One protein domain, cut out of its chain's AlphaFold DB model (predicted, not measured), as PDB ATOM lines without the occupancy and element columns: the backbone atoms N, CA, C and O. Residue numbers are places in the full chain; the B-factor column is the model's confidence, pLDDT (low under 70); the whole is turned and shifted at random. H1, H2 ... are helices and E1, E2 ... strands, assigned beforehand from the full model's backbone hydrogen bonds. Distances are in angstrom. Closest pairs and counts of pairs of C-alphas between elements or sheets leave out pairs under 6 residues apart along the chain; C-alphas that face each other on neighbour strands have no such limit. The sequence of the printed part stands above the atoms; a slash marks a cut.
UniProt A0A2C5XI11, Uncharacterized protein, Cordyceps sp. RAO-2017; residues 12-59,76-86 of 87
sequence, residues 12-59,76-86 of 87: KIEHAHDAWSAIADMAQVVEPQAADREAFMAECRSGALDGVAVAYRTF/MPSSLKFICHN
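Overview. This is residues 12 to 59 and 76 to 86 of the 87 residues of an uncharacterized protein of Cordyceps sp. RAO-2017 (UniProt A0A2C5XI11). A small parallel sheet, order E2, E3, sits beside the middle of a loosely joined frame, whose two ends are the helices H1 and H2, linked by the stretch through E1. The printed part has 59 residues, with two named helices and three named strands in the order H1, E1, H2, E2, E3, class mixed. It is only just compact, close to loose, radius of gyration of the C-alphas 12.2 A, and only just elongated, 32 by 21 by 17 A.

Along the chain. E2 is residues 52 to 57, 13.4 A; E3 is 82 to 85, ending at C-alpha 85 (-54.630, 8.751, -36.321). H1 is 17 to 26, 14.4 A, from C-alpha 17 (-55.969, 1.409, -21.772); E1 is 28 to 30; H2 is 37 to 45, 12.3 A.

Arrangement. E2 and E3 are parallel at 12 degrees, with N 84 and O 55 2.8 A apart, within hydrogen-bond range. E1 pairs with no named strand but is near E2, with 6 pairs of C-alphas within 10 A. H1 and H2 are apart. In both helices every O i to N i+4 pair is within range.

Size, cuts and confidence. Residues 60 to 75 are not printed, C-alphas 59 and 76 being 18.5 A apart. No printed residue is under 70 in pLDDT.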
ATOM      1  N   LYS A  12     -50.133  10.168 -26.064       94.44
ATOM      2  CA  LYS A  12     -50.611   9.393 -24.909       94.44
ATOM      3  C   LYS A  12     -51.949   8.726 -25.194       94.44
ATOM      4  O   LYS A  12     -52.780   9.277 -25.908       94.44
ATOM      5  N   ILE A  13     -52.166   7.560 -24.597       95.69
ATOM      6  CA  ILE A  13     -53.480   6.914 -24.551       95.69
ATOM      7  C   ILE A  13     -54.184   7.392 -23.281       95.69
ATOM      8  O   ILE A  13     -53.705   7.097 -22.191       95.69
ATOM      9  N   GLU A  14     -55.281   8.141 -23.408       93.88
ATOM     10  CA  GLU A  14     -55.979   8.727 -22.245       93.88
ATOM     11  C   GLU A  14     -57.094   7.844 -21.671       93.88
ATOM     12  O   GLU A  14     -57.440   7.975 -20.500       93.88
ATOM     13  N   HIS A  15     -57.691   6.974 -22.493       94.62
ATOM     14  CA  HIS A  15     -58.897   6.228 -22.107       94.62
ATOM     15  C   HIS A  15     -58.836   4.739 -22.449       94.62
ATOM     16  O   HIS A  15     -59.163   3.899 -21.618       94.62
ATOM     17  N   ALA A  16     -58.422   4.391 -23.670       95.25
ATOM     18  CA  ALA A  16     -58.488   3.026 -24.199       95.25
ATOM     19  C   ALA A  16     -57.346   2.119 -23.693       95.25
ATOM     20  O   ALA A  16     -56.684   1.447 -24.483       95.25
ATOM     21  N   HIS A  17     -57.090   2.122 -22.383       95.88
ATOM     22  CA  HIS A  17     -55.969   1.409 -21.772       95.88
ATOM     23  C   HIS A  17     -56.043  -0.101 -21.997       95.88
ATOM     24  O   HIS A  17     -55.048  -0.669 -22.426       95.88
ATOM     25  N   ASP A  18     -57.210  -0.729 -21.837       97.56
ATOM     26  CA  ASP A  18     -57.361  -2.179 -22.040       97.56
ATOM     27  C   ASP A  18     -57.063  -2.593 -23.489       97.56
ATOM     28  O   ASP A  18     -56.335  -3.554 -23.747       97.56
ATOM     29  N   ALA A  19     -57.578  -1.825 -24.453       96.06
ATOM     30  CA  ALA A  19     -57.298  -2.052 -25.868       96.06
ATOM     31  C   ALA A  19     -55.811  -1.834 -26.190       96.06
ATOM     32  O   ALA A  19     -55.225  -2.587 -26.968       96.06
ATOM     33  N   TRP A  20     -55.184  -0.827 -25.576       96.50
ATOM     34  CA  TRP A  20     -53.757  -0.570 -25.743       96.50
ATOM     35  C   TRP A  20     -52.880  -1.650 -25.100       96.50
ATOM     36  O   TRP A  20     -51.884  -2.056 -25.693       96.50
ATOM     37  N   SER A  21     -53.266  -2.180 -23.939       96.12
ATOM     38  CA  SER A  21     -52.593  -3.307 -23.291       96.12
ATOM     39  C   SER A  21     -52.593  -4.545 -24.185       96.12
ATOM     40  O   SER A  21     -51.544  -5.157 -24.366       96.12
ATOM     41  N   ALA A  22     -53.712  -4.848 -24.850       96.75
ATOM     42  CA  ALA A  22     -53.766  -5.944 -25.820       96.75
ATOM     43  C   ALA A  22     -52.788  -5.742 -26.999       96.75
ATOM     44  O   ALA A  22     -52.187  -6.704 -27.479       96.75
ATOM     45  N   ILE A  23     -52.575  -4.494 -27.440       95.00
ATOM     46  CA  ILE A  23     -51.555  -4.158 -28.449       95.00
ATOM     47  C   ILE A  23     -50.143  -4.376 -27.887       95.00
ATOM     48  O   ILE A  23     -49.307  -4.978 -28.560       95.00
ATOM     49  N   ALA A  24     -49.871  -3.929 -26.661       94.50
ATOM     50  CA  ALA A  24     -48.572  -4.103 -26.009       94.50
ATOM     51  C   ALA A  24     -48.223  -5.585 -25.747       94.50
ATOM     52  O   ALA A  24     -47.049  -5.963 -25.759       94.50
ATOM     53  N   ASP A  25     -49.226  -6.452 -25.595       96.12
ATOM     54  CA  ASP A  25     -49.020  -7.897 -25.478       96.12
ATOM     55  C   ASP A  25     -48.606  -8.536 -26.812       96.12
ATOM     56  O   ASP A  25     -47.760  -9.440 -26.838       96.12
ATOM     57  N   MET A  26     -49.141  -8.058 -27.939       94.88
ATOM     58  CA  MET A  26     -48.863  -8.615 -29.272       94.88
ATOM     59  C   MET A  26     -47.690  -7.946 -30.005       94.88
ATOM     60  O   MET A  26     -47.098  -8.566 -30.891       94.88
ATOM     61  N   ALA A  27     -47.329  -6.715 -29.644       96.31
ATOM     62  CA  ALA A  27     -46.333  -5.899 -30.331       96.31
ATOM     63  C   ALA A  27     -45.285  -5.328 -29.367       96.31
ATOM     64  O   ALA A  27     -45.537  -5.116 -28.186       96.31
ATOM     65  N   GLN A  28     -44.097  -5.033 -29.886       96.94
ATOM     66  CA  GLN A  28     -43.145  -4.186 -29.182       96.94
ATOM     67  C   GLN A  28     -43.559  -2.723 -29.376       96.94
ATOM     68  O   GLN A  28     -43.417  -2.178 -30.472       96.94
ATOM     69  N   VAL A  29     -44.051  -2.091 -28.316       96.94
ATOM     70  CA  VAL A  29     -44.334  -0.652 -28.316       96.94
ATOM     71  C   VAL A  29     -43.026   0.118 -28.142       96.94
ATOM     72  O   VAL A  29     -42.225  -0.199 -27.264       96.94
ATOM     73  N   VAL A  30     -42.808   1.117 -28.991       97.44
ATOM     74  CA  VAL A  30     -41.707   2.079 -28.891       97.44
ATOM     75  C   VAL A  30     -42.266   3.497 -28.865       97.44
ATOM     76  O   VAL A  30     -43.288   3.783 -29.489       97.44
ATOM     77  N   GLU A  31     -41.582   4.383 -28.153       97.69
ATOM     78  CA  GLU A  31     -41.897   5.810 -28.059       97.69
ATOM     79  C   GLU A  31     -40.664   6.613 -28.490       97.69
ATOM     80  O   GLU A  31     -39.538   6.175 -28.216       97.69
ATOM     81  N   PRO A  32     -40.844   7.760 -29.168       97.12
ATOM     82  CA  PRO A  32     -39.718   8.601 -29.544       97.12
ATOM     83  C   PRO A  32     -39.048   9.197 -28.305       97.12
ATOM     84  O   PRO A  32     -39.712   9.535 -27.324       97.12
ATOM     85  N   GLN A  33     -37.733   9.375 -28.367       97.56
ATOM     86  CA  GLN A  33     -36.996  10.187 -27.394       97.56
ATOM     87  C   GLN A  33     -37.016  11.675 -27.758       97.56
ATOM     88  O   GLN A  33     -36.773  12.530 -26.905       97.56
ATOM     89  N   ALA A  34     -37.298  12.001 -29.019       97.06
ATOM     90  CA  ALA A  34     -37.390  13.372 -29.487       97.06
ATOM     91  C   ALA A  34     -38.513  14.177 -28.812       97.06
ATOM     92  O   ALA A  34     -39.636  13.703 -28.639       97.06
ATOM     93  N   ALA A  35     -38.213  15.443 -28.510       95.44
ATOM     94  CA  ALA A  35     -39.156  16.396 -27.919       95.44
ATOM     95  C   ALA A  35     -39.727  17.408 -28.931       95.44
ATOM     96  O   ALA A  35     -40.680  18.120 -28.619       95.44
ATOM     97  N   ASP A  36     -39.161  17.466 -30.137       97.81
ATOM     98  CA  ASP A  36     -39.550  18.378 -31.207       97.81
ATOM     99  C   ASP A  36     -39.358  17.734 -32.587       97.81
ATOM    100  O   ASP A  36     -38.837  16.621 -32.724       97.81
ATOM    101  N   ARG A  37     -39.790  18.456 -33.624       98.19
ATOM    102  CA  ARG A  37     -39.838  17.951 -34.998       98.19
ATOM    103  C   ARG A  37     -38.465  17.671 -35.587       98.19
ATOM    104  O   ARG A  37     -38.313  16.685 -36.309       98.19
ATOM    105  N   GLU A  38     -37.492  18.539 -35.349       98.25
ATOM    106  CA  GLU A  38     -36.157  18.361 -35.915       98.25
ATOM    107  C   GLU A  38     -35.478  17.153 -35.275       98.25
ATOM    108  O   GLU A  38     -34.982  16.276 -35.992       98.25
ATOM    109  N   ALA A  39     -35.565  17.054 -33.946       98.44
ATOM    110  CA  ALA A  39     -35.088  15.914 -33.184       98.44
ATOM    111  C   ALA A  39     -35.782  14.615 -33.619       98.44
ATOM    112  O   ALA A  39     -35.108  13.607 -33.817       98.44
ATOM    113  N   PHE A  40     -37.098  14.632 -33.853       98.56
ATOM    114  CA  PHE A  40     -37.843  13.439 -34.262       98.56
ATOM    115  C   PHE A  40     -37.430  12.965 -35.654       98.56
ATOM    116  O   PHE A  40     -37.210  11.775 -35.878       98.56
ATOM    117  N   MET A  41     -37.258  13.893 -36.596       98.56
ATOM    118  CA  MET A  41     -36.745  13.551 -37.920       98.56
ATOM    119  C   MET A  41     -35.301  13.027 -37.857       98.56
ATOM    120  O   MET A  41     -34.950  12.126 -38.617       98.56
ATOM    121  N   ALA A  42     -34.456  13.568 -36.973       98.50
ATOM    122  CA  ALA A  42     -33.100  13.062 -36.758       98.50
ATOM    123  C   ALA A  42     -33.105  11.651 -36.146       98.50
ATOM    124  O   ALA A  42     -32.368  10.784 -36.611       98.50
ATOM    125  N   GLU A  43     -33.977  11.399 -35.172       98.50
ATOM    126  CA  GLU A  43     -34.184  10.085 -34.559       98.50
ATOM    127  C   GLU A  43     -34.630   9.053 -35.601       98.50
ATOM    128  O   GLU A  43     -34.044   7.972 -35.678       98.50
ATOM    129  N   CYS A  44     -35.578   9.402 -36.476       98.25
ATOM    130  CA  CYS A  44     -35.992   8.517 -37.566       98.25
ATOM    131  C   CYS A  44     -34.818   8.191 -38.506       98.25
ATOM    132  O   CYS A  44     -34.545   7.022 -38.766       98.25
ATOM    133  N   ARG A  45     -34.057   9.209 -38.940       98.25
ATOM    134  CA  ARG A  45     -32.892   9.031 -39.829       98.25
ATOM    135  C   ARG A  45     -31.735   8.259 -39.197       98.25
ATOM    136  O   ARG A  45     -30.906   7.721 -39.925       98.25
ATOM    137  N   SER A  46     -31.653   8.215 -37.870       98.12
ATOM    138  CA  SER A  46     -30.618   7.456 -37.160       98.12
ATOM    139  C   SER A  46     -30.827   5.937 -37.209       98.12
ATOM    140  O   SER A  46     -29.920   5.190 -36.854       98.12
ATOM    141  N   GLY A  47     -32.018   5.481 -37.613       97.31
ATOM    142  CA  GLY A  47     -32.418   4.074 -37.572       97.31
ATOM    143  C   GLY A  47     -32.922   3.605 -36.201       97.31
ATOM    144  O   GLY A  47     -33.291   2.442 -36.040       97.31
ATOM    145  N   ALA A  48     -33.003   4.491 -35.199       97.56
ATOM    146  CA  ALA A  48     -33.510   4.154 -33.862       97.56
ATOM    147  C   ALA A  48     -34.936   3.568 -33.884       97.56
ATOM    148  O   ALA A  48     -35.289   2.734 -33.046       97.56
ATOM    149  N   LEU A  49     -35.742   3.966 -34.872       97.81
ATOM    150  CA  LEU A  49     -37.123   3.517 -35.055       97.81
ATOM    151  C   LEU A  49     -37.269   2.444 -36.153       97.81
ATOM    152  O   LEU A  49     -38.385   2.124 -36.565       97.81
ATOM    153  N   ASP A  50     -36.171   1.844 -36.619       97.19
ATOM    154  CA  ASP A  50     -36.209   0.836 -37.679       97.19
ATOM    155  C   ASP A  50     -36.997  -0.419 -37.278       97.19
ATOM    156  O   ASP A  50     -36.925  -0.944 -36.155       97.19
ATOM    157  N   GLY A  51     -37.762  -0.932 -38.241       96.62
ATOM    158  CA  GLY A  51     -38.648  -2.079 -38.068       96.62
ATOM    159  C   GLY A  51     -40.029  -1.722 -37.515       96.62
ATOM    160  O   GLY A  51     -40.878  -2.611 -37.434       96.62
ATOM    161  N   VAL A  52     -40.285  -0.454 -37.166       98.00
ATOM    162  CA  VAL A  52     -41.644   0.041 -36.904       98.00
ATOM    163  C   VAL A  52     -42.487  -0.150 -38.159       98.00
ATOM    164  O   VAL A  52     -42.169   0.385 -39.219       98.00
ATOM    165  N   ALA A  53     -43.565  -0.921 -38.031       96.69
ATOM    166  CA  ALA A  53     -44.495  -1.193 -39.125       96.69
ATOM    167  C   ALA A  53     -45.750  -0.313 -39.057       96.69
ATOM    168  O   ALA A  53     -46.381  -0.050 -40.083       96.69
ATOM    169  N   VAL A  54     -46.117   0.136 -37.856       98.00
ATOM    170  CA  VAL A  54     -47.325   0.924 -37.592       98.00
ATOM    171  C   VAL A  54     -46.985   2.048 -36.624       98.00
ATOM    172  O   VAL A  54     -46.321   1.806 -35.619       98.00
ATOM    173  N   ALA A  55     -47.478   3.252 -36.891       98.06
ATOM    174  CA  ALA A  55     -47.466   4.358 -35.943       98.06
ATOM    175  C   ALA A  55     -48.899   4.703 -35.531       98.06
ATOM    176  O   ALA A  55     -49.746   4.965 -36.384       98.06
ATOM    177  N   TYR A  56     -49.175   4.729 -34.231       98.19
ATOM    178  CA  TYR A  56     -50.403   5.295 -33.682       98.19
ATOM    179  C   TYR A  56     -50.123   6.716 -33.206       98.19
ATOM    180  O   TYR A  56     -49.167   6.938 -32.466       98.19
ATOM    181  N   ARG A  57     -50.951   7.685 -33.609       97.50
ATOM    182  CA  ARG A  57     -50.762   9.095 -33.256       97.50
ATOM    183  C   ARG A  57     -52.030   9.787 -32.778       97.50
ATOM    184  O   ARG A  57     -53.114   9.589 -33.325       97.50
ATOM    185  N   THR A  58     -51.853  10.682 -31.816       96.12
ATOM    186  CA  THR A  58     -52.901  11.567 -31.280       96.12
ATOM    187  C   THR A  58     -52.767  12.993 -31.815       96.12
ATOM    188  O   THR A  58     -51.762  13.340 -32.441       96.12
ATOM    189  N   PHE A  59     -53.753  13.852 -31.547       93.81
ATOM    190  CA  PHE A  59     -53.642  15.285 -31.845       93.81
ATOM    191  C   PHE A  59     -52.432  15.941 -31.168       93.81
ATOM    192  O   PHE A  59     -51.673  16.646 -31.833       93.81
ATOM    193  N   MET A  76     -39.027   9.125 -42.063       97.25
ATOM    194  CA  MET A  76     -39.564   7.985 -41.318       97.25
ATOM    195  C   MET A  76     -38.973   6.642 -41.786       97.25
ATOM    196  O   MET A  76     -38.537   6.514 -42.931       97.25
ATOM    197  N   PRO A  77     -38.989   5.602 -40.928       97.25
ATOM    198  CA  PRO A  77     -38.500   4.280 -41.302       97.25
ATOM    199  C   PRO A  77     -39.230   3.733 -42.532       97.25
ATOM    200  O   PRO A  77     -40.460   3.699 -42.567       97.25
ATOM    201  N   SER A  78     -38.485   3.199 -43.501       96.94
ATOM    202  CA  SER A  78     -39.052   2.580 -44.713       96.94
ATOM    203  C   SER A  78     -39.936   1.358 -44.421       96.94
ATOM    204  O   SER A  78     -40.725   0.932 -45.262       96.94
ATOM    205  N   SER A  79     -39.823   0.793 -43.215       96.88
ATOM    206  CA  SER A  79     -40.675  -0.288 -42.724       96.88
ATOM    207  C   SER A  79     -42.094   0.157 -42.363       96.88
ATOM    208  O   SER A  79     -42.956  -0.711 -42.206       96.88
ATOM    209  N   LEU A  80     -42.344   1.463 -42.208       97.69
ATOM    210  CA  LEU A  80     -43.637   2.003 -41.804       97.69
ATOM    211  C   LEU A  80     -44.667   1.808 -42.922       97.69
ATOM    212  O   LEU A  80     -44.494   2.275 -44.043       97.69
ATOM    213  N   LYS A  81     -45.768   1.126 -42.604       97.25
ATOM    214  CA  LYS A  81     -46.847   0.811 -43.555       97.25
ATOM    215  C   LYS A  81     -48.141   1.545 -43.247       97.25
ATOM    216  O   LYS A  81     -48.924   1.807 -44.154       97.25
ATOM    217  N   PHE A  82     -48.376   1.852 -41.973       97.75
ATOM    218  CA  PHE A  82     -49.631   2.436 -41.515       97.75
ATOM    219  C   PHE A  82     -49.387   3.550 -40.503       97.75
ATOM    220  O   PHE A  82     -48.580   3.404 -39.585       97.75
ATOM    221  N   ILE A  83     -50.150   4.633 -40.647       97.50
ATOM    222  CA  ILE A  83     -50.287   5.680 -39.636       97.50
ATOM    223  C   ILE A  83     -51.757   5.708 -39.214       97.50
ATOM    224  O   ILE A  83     -52.628   6.092 -39.992       97.50
ATOM    225  N   CYS A  84     -52.036   5.286 -37.984       97.25
ATOM    226  CA  CYS A  84     -53.364   5.312 -37.386       97.25
ATOM    227  C   CYS A  84     -53.511   6.601 -36.580       97.25
ATOM    228  O   CYS A  84     -52.832   6.788 -35.571       97.25
ATOM    229  N   HIS A  85     -54.381   7.502 -37.028       96.19
ATOM    230  CA  HIS A  85     -54.630   8.751 -36.321       96.19
ATOM    231  C   HIS A  85     -55.918   8.661 -35.506       96.19
ATOM    232  O   HIS A  85     -56.981   8.400 -36.063       96.19
ATOM    233  N   ASN A  86     -55.809   8.909 -34.201       91.12
ATOM    234  CA  ASN A  86     -56.950   9.249 -33.366       91.12
ATOM    235  C   ASN A  86     -57.117  10.769 -33.353       91.12
ATOM    236  O   ASN A  86     -56.240  11.479 -32.838       91.12
TER     237      ASN A  86